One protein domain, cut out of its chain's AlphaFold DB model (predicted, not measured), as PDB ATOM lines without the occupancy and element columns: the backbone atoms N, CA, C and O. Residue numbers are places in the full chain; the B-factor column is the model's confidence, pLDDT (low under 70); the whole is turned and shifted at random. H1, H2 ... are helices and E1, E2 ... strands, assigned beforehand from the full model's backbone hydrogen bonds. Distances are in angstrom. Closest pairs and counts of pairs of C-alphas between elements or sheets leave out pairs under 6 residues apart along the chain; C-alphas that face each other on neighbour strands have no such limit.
ATOM      1  N   PHE A  39     134.265 180.300 141.972       48.91
ATOM      2  CA  PHE A  39     135.082 180.424 140.768       48.91
ATOM      3  C   PHE A  39     134.727 179.282 139.803       48.91
ATOM      4  O   PHE A  39     135.048 178.115 140.044       48.91
ATOM      5  N   THR A  40     134.073 179.632 138.696       54.44
ATOM      6  CA  THR A  40     133.570 178.722 137.648       54.44
ATOM      7  C   THR A  40     134.677 178.097 136.792       54.44
ATOM      8  O   THR A  40     134.409 177.371 135.840       54.44
ATOM      9  N   ASN A  41     135.941 178.369 137.121       61.75
ATOM     10  CA  ASN A  41     137.101 177.865 136.410       61.75
ATOM     11  C   ASN A  41     137.626 176.582 137.077       61.75
ATOM     12  O   ASN A  41     138.279 176.627 138.123       61.75
ATOM     13  N   ASN A  42     137.395 175.440 136.425       64.56
ATOM     14  CA  ASN A  42     137.801 174.112 136.901       64.56
ATOM     15  C   ASN A  42     139.308 174.004 137.212       64.56
ATOM     16  O   ASN A  42     139.693 173.262 138.115       64.56
ATOM     17  N   ARG A  43     140.172 174.784 136.537       56.84
ATOM     18  CA  ARG A  43     141.615 174.845 136.843       56.84
ATOM     19  C   ARG A  43     141.881 175.449 138.225       56.84
ATOM     20  O   ARG A  43     142.704 174.918 138.963       56.84
ATOM     21  N   LEU A  44     141.163 176.509 138.604       57.38
ATOM     22  CA  LEU A  44     141.286 177.127 139.933       57.38
ATOM     23  C   LEU A  44     140.703 176.234 141.035       57.38
ATOM     24  O   LEU A  44     141.266 176.180 142.126       57.38
ATOM     25  N   GLN A  45     139.637 175.478 140.750       59.22
ATOM     26  CA  GLN A  45     139.132 174.470 141.689       59.22
ATOM     27  C   GLN A  45     140.129 173.317 141.881       59.22
ATOM     28  O   GLN A  45     140.379 172.926 143.019       59.22
ATOM     29  N   GLY A  46     140.764 172.834 140.807       59.97
ATOM     30  CA  GLY A  46     141.850 171.851 140.884       59.97
ATOM     31  C   GLY A  46     143.041 172.349 141.711       59.97
ATOM     32  O   GLY A  46     143.509 171.638 142.595       59.97
ATOM     33  N   ILE A  47     143.466 173.602 141.506       61.81
ATOM     34  CA  ILE A  47     144.535 174.238 142.294       61.81
ATOM     35  C   ILE A  47     144.128 174.392 143.769       61.81
ATOM     36  O   ILE A  47     144.913 174.029 144.640       61.81
ATOM     37  N   ARG A  48     142.900 174.848 144.078       58.44
ATOM     38  CA  ARG A  48     142.370 174.885 145.460       58.44
ATOM     39  C   ARG A  48     142.403 173.495 146.094       58.44
ATOM     40  O   ARG A  48     142.823 173.365 147.241       58.44
ATOM     41  N   LYS A  49     141.948 172.469 145.369       57.09
ATOM     42  CA  LYS A  49     141.843 171.102 145.881       57.09
ATOM     43  C   LYS A  49     143.226 170.519 146.174       57.09
ATOM     44  O   LYS A  49     143.473 170.143 147.315       57.09
ATOM     45  N   HIS A  50     144.156 170.583 145.220       57.19
ATOM     46  CA  HIS A  50     145.536 170.153 145.445       57.19
ATOM     47  C   HIS A  50     146.248 170.970 146.528       57.19
ATOM     48  O   HIS A  50     146.920 170.374 147.356       57.19
ATOM     49  N   ALA A  51     146.057 172.291 146.614       58.16
ATOM     50  CA  ALA A  51     146.649 173.090 147.693       58.16
ATOM     51  C   ALA A  51     146.155 172.650 149.087       58.16
ATOM     52  O   ALA A  51     146.936 172.625 150.039       58.16
ATOM     53  N   VAL A  52     144.884 172.252 149.211       56.47
ATOM     54  CA  VAL A  52     144.311 171.704 150.454       56.47
ATOM     55  C   VAL A  52     144.763 170.260 150.715       56.47
ATOM     56  O   VAL A  52     144.989 169.905 151.868       56.47
ATOM     57  N   GLU A  53     144.952 169.444 149.675       56.28
ATOM     58  CA  GLU A  53     145.446 168.059 149.774       56.28
ATOM     59  C   GLU A  53     146.956 167.982 150.083       56.28
ATOM     60  O   GLU A  53     147.386 167.099 150.822       56.28
ATOM     61  N   THR A  54     147.768 168.931 149.595       57.34
ATOM     62  CA  THR A  54     149.213 169.013 149.899       57.34
ATOM     63  C   THR A  54     149.520 169.546 151.301       57.34
ATOM     64  O   THR A  54     150.640 169.386 151.793       57.34
ATOM     65  N   LEU A  55     148.543 170.153 151.985       58.44
ATOM     66  CA  LEU A  55     148.684 170.560 153.382       58.44
ATOM     67  C   LEU A  55     148.596 169.335 154.298       58.44
ATOM     68  O   LEU A  55     147.519 168.930 154.739       58.44
ATOM     69  N   SER A  56     149.763 168.766 154.621       61.75
ATOM     70  CA  SER A  56     149.896 167.620 155.527       61.75
ATOM     71  C   SER A  56     149.081 167.797 156.815       61.75
ATOM     72  O   SER A  56     148.949 168.906 157.343       61.75
ATOM     73  N   GLY A  57     148.577 166.699 157.387       63.28
ATOM     74  CA  GLY A  57     147.693 166.744 158.562       63.28
ATOM     75  C   GLY A  57     148.262 167.487 159.784       63.28
ATOM     76  O   GLY A  57     147.493 167.939 160.632       63.28
ATOM     77  N   ALA A  58     149.587 167.660 159.870       65.44
ATOM     78  CA  ALA A  58     150.241 168.535 160.841       65.44
ATOM     79  C   ALA A  58     150.057 170.027 160.497       65.44
ATOM     80  O   ALA A  58     149.549 170.783 161.327       65.44
ATOM     81  N   THR A  59     150.380 170.445 159.266       69.94
ATOM     82  CA  THR A  59     150.186 171.834 158.806       69.94
ATOM     83  C   THR A  59     148.716 172.252 158.850       69.94
ATOM     84  O   THR A  59     148.408 173.332 159.348       69.94
ATOM     85  N   ALA A  60     147.784 171.373 158.468       69.50
ATOM     86  CA  ALA A  60     146.347 171.632 158.568       69.50
ATOM     87  C   ALA A  60     145.880 171.834 160.027       69.50
ATOM     88  O   ALA A  60     145.090 172.739 160.307       69.50
ATOM     89  N   LYS A  61     146.393 171.046 160.988       70.94
ATOM     90  CA  LYS A  61     146.136 171.250 162.429       70.94
ATOM     91  C   LYS A  61     146.742 172.563 162.938       70.94
ATOM     92  O   LYS A  61     146.093 173.271 163.707       70.94
ATOM     93  N   GLN A  62     147.951 172.909 162.498       74.25
ATOM     94  CA  GLN A  62     148.638 174.139 162.898       74.25
ATOM     95  C   GLN A  62     147.949 175.392 162.337       74.25
ATOM     96  O   GLN A  62     147.709 176.334 163.089       74.25
ATOM     97  N   LEU A  63     147.520 175.370 161.071       75.75
ATOM     98  CA  LEU A  63     146.694 176.420 160.470       75.75
ATOM     99  C   LEU A  63     145.369 176.581 161.220       75.75
ATOM    100  O   LEU A  63     145.038 177.696 161.613       75.75
ATOM    101  N   ARG A  64     144.644 175.487 161.512       73.81
ATOM    102  CA  ARG A  64     143.416 175.542 162.332       73.81
ATOM    103  C   ARG A  64     143.670 176.175 163.706       73.81
ATOM    104  O   ARG A  64     142.873 177.003 164.131       73.81
ATOM    105  N   ARG A  65     144.790 175.858 164.371       76.38
ATOM    106  CA  ARG A  65     145.186 176.483 165.650       76.38
ATOM    107  C   ARG A  65     145.459 177.986 165.506       76.38
ATOM    108  O   ARG A  65     144.990 178.755 166.339       76.38
ATOM    109  N   VAL A  66     146.172 178.412 164.462       79.75
ATOM    110  CA  VAL A  66     146.459 179.836 164.193       79.75
ATOM    111  C   VAL A  66     145.182 180.615 163.863       79.75
ATOM    112  O   VAL A  66     144.977 181.700 164.403       79.75
ATOM    113  N   TYR A  67     144.294 180.063 163.031       80.50
ATOM    114  CA  TYR A  67     142.996 180.679 162.737       80.50
ATOM    115  C   TYR A  67     142.092 180.747 163.971       80.50
ATOM    116  O   TYR A  67     141.451 181.773 164.183       80.50
ATOM    117  N   TRP A  68     142.084 179.711 164.817       78.25
ATOM    118  CA  TRP A  68     141.325 179.716 166.068       78.25
ATOM    119  C   TRP A  68     141.810 180.809 167.030       78.25
ATOM    120  O   TRP A  68     140.993 181.578 167.523       78.25
ATOM    121  N   ILE A  69     143.128 180.958 167.213       79.81
ATOM    122  CA  ILE A  69     143.715 182.042 168.022       79.81
ATOM    123  C   ILE A  69     143.337 183.420 167.454       79.81
ATOM    124  O   ILE A  69     142.871 184.281 168.196       79.81
ATOM    125  N   LYS A  70     143.447 183.625 166.132       83.44
ATOM    126  CA  LYS A  70     143.036 184.887 165.483       83.44
ATOM    127  C   LYS A  70     141.538 185.182 165.639       83.44
ATOM    128  O   LYS A  70     141.161 186.344 165.773       83.44
ATOM    129  N   TRP A  71     140.685 184.157 165.628       83.56
ATOM    130  CA  TRP A  71     139.246 184.303 165.862       83.56
ATOM    131  C   TRP A  71     138.937 184.635 167.328       83.56
ATOM    132  O   TRP A  71     138.186 185.570 167.592       83.56
ATOM    133  N   GLN A  72     139.575 183.939 168.275       80.69
ATOM    134  CA  GLN A  72     139.469 184.222 169.710       80.69
ATOM    135  C   GLN A  72     139.931 185.646 170.048       80.69
ATOM    136  O   GLN A  72     139.256 186.335 170.808       80.69
ATOM    137  N   TYR A  73     141.025 186.120 169.446       82.94
ATOM    138  CA  TYR A  73     141.483 187.500 169.620       82.94
ATOM    139  C   TYR A  73     140.452 188.500 169.082       82.94
ATOM    140  O   TYR A  73     140.008 189.360 169.829       82.94
ATOM    141  N   ARG A  74     139.949 188.330 167.847       83.50
ATOM    142  CA  ARG A  74     138.868 189.178 167.295       83.50
ATOM    143  C   ARG A  74     137.597 189.190 168.157       83.50
ATOM    144  O   ARG A  74     136.927 190.218 168.232       83.50
ATOM    145  N   ALA A  75     137.262 188.076 168.810       80.19
ATOM    146  CA  ALA A  75     136.159 188.023 169.764       80.19
ATOM    147  C   ALA A  75     136.446 188.867 171.022       80.19
ATOM    148  O   ALA A  75     135.552 189.585 171.471       80.19
ATOM    149  N   ALA A  76     137.685 188.859 171.534       83.94
ATOM    150  CA  ALA A  76     138.108 189.767 172.600       83.94
ATOM    151  C   ALA A  76     138.029 191.235 172.159       83.94
ATOM    152  O   ALA A  76     137.380 192.011 172.847       83.94
ATOM    153  N   GLN A  77     138.558 191.595 170.981       86.44
ATOM    154  CA  GLN A  77     138.475 192.967 170.443       86.44
ATOM    155  C   GLN A  77     137.025 193.471 170.373       86.44
ATOM    156  O   GLN A  77     136.734 194.603 170.763       86.44
ATOM    157  N   LYS A  78     136.081 192.622 169.932       87.69
ATOM    158  CA  LYS A  78     134.656 192.978 169.925       87.69
ATOM    159  C   LYS A  78     134.148 193.267 171.341       87.69
ATOM    160  O   LYS A  78     133.625 194.356 171.566       87.69
ATOM    161  N   VAL A  79     134.334 192.330 172.276       84.62
ATOM    162  CA  VAL A  79     133.889 192.470 173.676       84.62
ATOM    163  C   VAL A  79     134.522 193.697 174.338       84.62
ATOM    164  O   VAL A  79     133.818 194.466 174.978       84.62
ATOM    165  N   THR A  80     135.812 193.948 174.117       87.06
ATOM    166  CA  THR A  80     136.511 195.164 174.550       87.06
ATOM    167  C   THR A  80     135.876 196.427 173.970       87.06
ATOM    168  O   THR A  80     135.665 197.393 174.699       87.06
ATOM    169  N   SER A  81     135.511 196.427 172.683       88.69
ATOM    170  CA  SER A  81     134.807 197.561 172.073       88.69
ATOM    171  C   SER A  81     133.426 197.794 172.690       88.69
ATOM    172  O   SER A  81     133.001 198.940 172.786       88.69
ATOM    173  N   ASP A  82     132.731 196.736 173.111       87.62
ATOM    174  CA  ASP A  82     131.395 196.821 173.704       87.62
ATOM    175  C   ASP A  82     131.480 197.307 175.168       87.62
ATOM    176  O   ASP A  82     130.825 198.287 175.513       87.62
ATOM    177  N   LEU A  83     132.410 196.775 175.974       86.56
ATOM    178  CA  LEU A  83     132.713 197.244 177.342       86.56
ATOM    179  C   LEU A  83     133.107 198.734 177.419       86.56
ATOM    180  O   LEU A  83     132.807 199.409 178.405       86.56
ATOM    181  N   LEU A  84     133.781 199.245 176.380       89.31
ATOM    182  CA  LEU A  84     134.138 200.661 176.238       89.31
ATOM    183  C   LEU A  84     132.944 201.544 175.826       89.31
ATOM    184  O   LEU A  84     132.897 202.708 176.214       89.31
ATOM    185  N   LYS A  85     131.978 201.020 175.054       89.81
ATOM    186  CA  LYS A  85     130.732 201.738 174.698       89.81
ATOM    187  C   LYS A  85     129.760 201.793 175.875       89.81
ATOM    188  O   LYS A  85     129.097 202.803 176.068       89.81
ATOM    189  N   GLU A  86     129.693 200.716 176.655       85.38
ATOM    190  CA  GLU A  86     128.861 200.601 177.861       85.38
ATOM    191  C   GLU A  86     129.395 201.438 179.041       85.38
ATOM    192  O   GLU A  86     128.743 201.524 180.078       85.38
ATOM    193  N   GLY A  87     130.576 202.058 178.910       85.31
ATOM    194  CA  GLY A  87     131.174 202.904 179.948       85.31
ATOM    195  C   GLY A  87     131.650 202.141 181.189       85.31
ATOM    196  O   GLY A  87     131.968 202.761 182.200       85.31
ATOM    197  N   ILE A  88     131.715 200.806 181.124       85.94
ATOM    198  CA  ILE A  88     132.257 199.949 182.192       85.94
ATOM    199  C   ILE A  88     133.770 200.165 182.306       85.94
ATOM    200  O   ILE A  88     134.317 200.193 183.408       85.94
ATOM    201  N   TRP A  89     134.430 200.377 181.166       91.12
ATOM    202  CA  TRP A  89     135.835 200.754 181.074       91.12
ATOM    203  C   TRP A  89     135.997 202.090 180.341       91.12
ATOM    204  O   TRP A  89     135.258 202.387 179.404       91.12
ATOM    205  N   MET A  90     137.008 202.870 180.723       92.12
ATOM    206  CA  MET A  90     137.387 204.133 180.081       92.12
ATOM    207  C   MET A  90     138.843 204.086 179.608       92.12
ATOM    208  O   MET A  90     139.708 203.552 180.300       92.12
ATOM    209  N   LYS A  91     139.147 204.662 178.440       91.12
ATOM    210  CA  LYS A  91     140.539 204.794 177.979       91.12
ATOM    211  C   LYS A  91     141.284 205.838 178.814       91.12
ATOM    212  O   LYS A  91     140.725 206.887 179.131       91.12
ATOM    213  N   THR A  92     142.544 205.563 179.127       90.25
ATOM    214  CA  THR A  92     143.487 206.498 179.757       90.25
ATOM    215  C   THR A  92     144.674 206.737 178.816       90.25
ATOM    216  O   THR A  92     144.698 206.212 177.704       90.25
ATOM    217  N   HIS A  93     145.645 207.562 179.221       84.50
ATOM    218  CA  HIS A  93     146.862 207.789 178.431       84.50
ATOM    219  C   HIS A  93     147.701 206.503 178.292       84.50
ATOM    220  O   HIS A  93     148.191 206.194 177.209       84.50
ATOM    221  N   ASP A  94     147.795 205.727 179.376       85.19
ATOM    222  CA  ASP A  94     148.714 204.588 179.506       85.19
ATOM    223  C   ASP A  94     148.009 203.216 179.430       85.19
ATOM    224  O   ASP A  94     148.608 202.186 179.739       85.19
ATOM    225  N   GLY A  95     146.725 203.184 179.051       89.19
ATOM    226  CA  GLY A  95     145.938 201.952 178.952       89.19
ATOM    227  C   GLY A  95     144.426 202.170 179.062       89.19
ATOM    228  O   GLY A  95     143.840 203.041 178.409       89.19
ATOM    229  N   VAL A  96     143.770 201.336 179.870       89.69
ATOM    230  CA  VAL A  96     142.319 201.340 180.091       89.69
ATOM    231  C   VAL A  96     142.005 201.111 181.574       89.69
ATOM    232  O   VAL A  96     142.646 200.296 182.228       89.69
ATOM    233  N   ARG A  97     141.002 201.818 182.098       89.69
ATOM    234  CA  ARG A  97     140.598 201.859 183.510       89.69
ATOM    235  C   ARG A  97     139.189 201.312 183.714       89.69
ATOM    236  O   ARG A  97     138.290 201.701 182.969       89.69
ATOM    237  N   LEU A  98     138.973 200.497 184.744       87.88
ATOM    238  CA  LEU A  98     137.631 200.130 185.209       87.88
ATOM    239  C   LEU A  98     136.954 201.345 185.863       87.88
ATOM    240  O   LEU A  98     137.534 201.989 186.738       87.88
ATOM    241  N   VAL A  99     135.725 201.658 185.453       87.00
ATOM    242  CA  VAL A  99     134.975 202.817 185.957       87.00
ATOM    243  C   VAL A  99     134.210 202.423 187.221       87.00
ATOM    244  O   VAL A  99     133.082 201.931 187.150       87.00
ATOM    245  N   ASP A 100     134.809 202.651 188.390       84.56
ATOM    246  CA  ASP A 100     134.195 202.444 189.707       84.56
ATOM    247  C   ASP A 100     134.346 203.659 190.640       84.56
ATOM    248  O   ASP A 100     135.003 204.646 190.304       84.56
ATOM    249  N   SER A 101     133.684 203.618 191.801       81.06
ATOM    250  CA  SER A 101     133.727 204.698 192.798       81.06
ATOM    251  C   SER A 101     134.863 204.557 193.831       81.06
ATOM    252  O   SER A 101     134.707 205.019 194.967       81.06
ATOM    253  N   VAL A 102     135.968 203.872 193.508       81.69
ATOM    254  CA  VAL A 102     137.049 203.552 194.461       81.69
ATOM    255  C   VAL A 102     138.301 204.399 194.171       81.69
ATOM    256  O   VAL A 102     138.780 204.426 193.040       81.69
ATOM    257  N   PRO A 103     138.920 205.057 195.176       74.00
ATOM    258  CA  PRO A 103     140.058 205.967 194.972       74.00
ATOM    259  C   PRO A 103     141.394 205.272 194.629       74.00
ATOM    260  O   PRO A 103     142.448 205.903 194.686       74.00
ATOM    261  N   HIS A 104     141.388 203.972 194.331       78.19
ATOM    262  CA  HIS A 104     142.549 203.201 193.877       78.19
ATOM    263  C   HIS A 104     142.138 202.485 192.590       78.19
ATOM    264  O   HIS A 104     141.388 201.505 192.626       78.19
ATOM    265  N   THR A 105     142.574 203.017 191.454       80.94
ATOM    266  CA  THR A 105     142.069 202.641 190.131       80.94
ATOM    267  C   THR A 105     142.512 201.235 189.727       80.94
ATOM    268  O   THR A 105     143.568 200.758 190.139       80.94
ATOM    269  N   PHE A 106     141.674 200.539 188.955       83.88
ATOM    270  CA  PHE A 106     142.034 199.259 188.345       83.88
ATOM    271  C   PHE A 106     142.354 199.506 186.873       83.88
ATOM    272  O   PHE A 106     141.454 199.636 186.044       83.88
ATOM    273  N   ASP A 107     143.650 199.648 186.601       85.44
ATOM    274  CA  ASP A 107     144.193 200.078 185.317       85.44
ATOM    275  C   ASP A 107     144.939 198.917 184.642       85.44
ATOM    276  O   ASP A 107     145.687 198.177 185.284       85.44
ATOM    277  N   VAL A 108     144.718 198.749 183.339       86.69
ATOM    278  CA  VAL A 108     145.188 197.621 182.529       86.69
ATOM    279  C   VAL A 108     145.743 198.146 181.205       86.69
ATOM    280  O   VAL A 108     145.073 198.903 180.506       86.69
ATOM    281  N   LEU A 109     146.953 197.717 180.830       88.06
ATOM    282  CA  LEU A 109     147.660 198.204 179.632       88.06
ATOM    283  C   LEU A 109     146.893 197.926 178.325       88.06
ATOM    284  O   LEU A 109     146.826 198.781 177.446       88.06
ATOM    285  N   SER A 110     146.281 196.743 178.205       88.75
ATOM    286  CA  SER A 110     145.492 196.336 177.037       88.75
ATOM    287  C   SER A 110     144.243 195.563 177.461       88.75
ATOM    288  O   SER A 110     144.313 194.414 177.904       88.75
ATOM    289  N   LEU A 111     143.070 196.183 177.300       86.06
ATOM    290  CA  LEU A 111     141.790 195.536 177.605       86.06
ATOM    291  C   LEU A 111     141.466 194.391 176.622       86.06
ATOM    292  O   LEU A 111     140.731 193.475 176.981       86.06
ATOM    293  N   GLU A 112     142.022 194.405 175.404       87.81
ATOM    294  CA  GLU A 112     141.867 193.301 174.440       87.81
ATOM    295  C   GLU A 112     142.618 192.047 174.905       87.81
ATOM    296  O   GLU A 112     142.080 190.942 174.849       87.81
ATOM    297  N   GLU A 113     143.833 192.219 175.432       86.81
ATOM    298  CA  GLU A 113     144.630 191.123 175.994       86.81
ATOM    299  C   GLU A 113     144.029 190.614 177.306       86.81
ATOM    300  O   GLU A 113     143.888 189.406 177.475       86.81
ATOM    301  N   TYR A 114     143.564 191.509 178.181       85.69
ATOM    302  CA  TYR A 114     142.874 191.147 179.424       85.69
ATOM    303  C   TYR A 114     141.621 190.292 179.182       85.69
ATOM    304  O   TYR A 114     141.472 189.211 179.758       85.69
ATOM    305  N   VAL A 115     140.737 190.731 178.278       83.94
ATOM    306  CA  VAL A 115     139.536 189.969 177.898       83.94
ATOM    307  C   VAL A 115     139.917 188.638 177.241       83.94
ATOM    308  O   VAL A 115     139.295 187.610 177.530       83.94
ATOM    309  N   TYR A 116     140.944 188.624 176.388       82.06
ATOM    310  CA  TYR A 116     141.429 187.401 175.751       82.06
ATOM    311  C   TYR A 116     141.958 186.390 176.779       82.06
ATOM    312  O   TYR A 116     141.490 185.250 176.799       82.06
ATOM    313  N   GLU A 117     142.880 186.787 177.656       80.25
ATOM    314  CA  GLU A 117     143.501 185.887 178.631       80.25
ATOM    315  C   GLU A 117     142.497 185.381 179.674       80.25
ATOM    316  O   GLU A 117     142.391 184.166 179.867       80.25
ATOM    317  N   ASN A 118     141.715 186.278 180.284       74.62
ATOM    318  CA  ASN A 118     140.881 185.935 181.437       74.62
ATOM    319  C   ASN A 118     139.491 185.396 181.077       74.62
ATOM    320  O   ASN A 118     138.995 184.518 181.779       74.62
ATOM    321  N   ARG A 119     138.863 185.843 179.976       72.56
ATOM    322  CA  ARG A 119     137.522 185.356 179.580       72.56
ATOM    323  C   ARG A 119     137.549 184.281 178.499       72.56
ATOM    324  O   ARG A 119     136.717 183.377 178.521       72.56
ATOM    325  N   ILE A 120     138.481 184.356 177.547       73.94
ATOM    326  CA  ILE A 120     138.501 183.460 176.374       73.94
ATOM    327  C   ILE A 120     139.531 182.326 176.526       73.94
ATOM    328  O   ILE A 120     139.299 181.202 176.064       73.94
ATOM    329  N   CYS A 121     140.642 182.582 177.220       69.44
ATOM    330  CA  CYS A 121     141.742 181.639 177.440       69.44
ATOM    331  C   CYS A 121     141.870 181.128 178.888       69.44
ATOM    332  O   CYS A 121     142.869 180.483 179.209       69.44
ATOM    333  N   ALA A 122     140.811 181.281 179.695       64.00
ATOM    334  CA  ALA A 122     140.627 180.917 181.113       64.00
ATOM    335  C   ALA A 122     141.042 179.490 181.574       64.00
ATOM    336  O   ALA A 122     140.855 179.114 182.725       64.00
ATOM    337  N   ARG A 123     141.589 178.640 180.698       55.94
ATOM    338  CA  ARG A 123     141.814 177.200 180.928       55.94
ATOM    339  C   ARG A 123     143.002 176.850 181.841       55.94
ATOM    340  O   ARG A 123     143.222 175.658 182.054       55.94
ATOM    341  N   ARG A 124     143.815 177.820 182.289       52.88
ATOM    342  CA  ARG A 124     145.067 177.578 183.057       52.88
ATOM    343  C   ARG A 124     145.489 178.674 184.054       52.88
ATOM    344  O   ARG A 124     146.584 178.579 184.600       52.88
ATOM    345  N   ARG A 125     144.675 179.702 184.290       54.31
ATOM    346  CA  ARG A 125     144.934 180.736 185.310       54.31
ATOM    347  C   ARG A 125     143.722 180.847 186.230       54.31
ATOM    348  O   ARG A 125     142.666 180.313 185.895       54.31
ATOM    349  N   ASN A 126     143.878 181.525 187.365       58.03
ATOM    350  CA  ASN A 126     142.733 181.942 188.171       58.03
ATOM    351  C   ASN A 126     141.794 182.753 187.269       58.03
ATOM    352  O   ASN A 126     142.256 183.627 186.539       58.03
ATOM    353  N   VAL A 127     140.508 182.412 187.268       60.41
ATOM    354  CA  VAL A 127     139.528 183.101 186.429       60.41
ATOM    355  C   VAL A 127     139.085 184.350 187.172       60.41
ATOM    356  O   VAL A 127     138.364 184.251 188.163       60.41
ATOM    357  N   ASP A 128     139.537 185.510 186.702       65.62
ATOM    358  CA  ASP A 128     139.021 186.799 187.154       65.62
ATOM    359  C   ASP A 128     137.492 186.839 186.976       65.62
ATOM    360  O   ASP A 128     136.963 186.482 185.918       65.62
ATOM    361  N   PHE A 129     136.782 187.290 188.013       71.81
ATOM    362  CA  PHE A 129     135.337 187.535 187.975       71.81
ATOM    363  C   PHE A 129     134.959 188.544 186.870       71.81
ATOM    364  O   PHE A 129     135.801 189.332 186.440       71.81
TER     365      PHE A 129
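This is residues 39 to 129 of the 407 residues of an uncharacterized protein of Trypanosoma rangeli (UniProt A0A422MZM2). One long helix, H2, makes most of the length of a rod, with the free arm H1 at its first end and a small head at its other end. In that head, the strand hairpin E1 and E2 follows H2, and after a long loop H3 folds back and packs on H2. The printed part has 91 residues, with three named helices and two named strands in the order H1, H2, E1, E2, H3; the sheet, E1 - E2, is antiparallel and the class is mostly helix. The whole is extended, with a radius of gyration of the C-alphas of 20.2 A and spans of 65 by 31 by 20 A.

H1, residues 42 to 53, is 16.1 A long and begins at C-alpha 42 (137.801, 174.112, 136.901). H2, residues 57 to 85, is 42.1 A long and ends at C-alpha 85 (130.732, 201.738, 174.698). E1 is residues 89 to 91, and E2 is residues 96 to 98. H3, residues 111 to 120, is 12.6 A long and ends at C-alpha 120 (138.501, 183.460, 176.374).

H1 and H2 are only just apart, at 8.4 A. E1 and E2 form an antiparallel hairpin at 151 degrees, with N 90 and O 97 2.8 A apart, within hydrogen-bond range. Residues 96 to 97 of E2 also pair antiparallel with residues 107 to 108. H2 touches H3 with its residues 72 to 80 alone, the closest C-alphas being those of Ala 76 and Tyr 116, 5.2 A apart. These helices run opposite ways at a steep tilt of 61 degrees. In H1, H2 and H3 every O i to N i+4 pair is within hydrogen-bond range.

The two C-alphas farthest apart, those of Asn 42 and Pro 103, are 66.3 A apart. Residues 39 to 51 stand free. The printed part has no cut, and the link from E2 to H3 is long. The model's pLDDT is under 70 in residues 39 to 60 and 121 to 128.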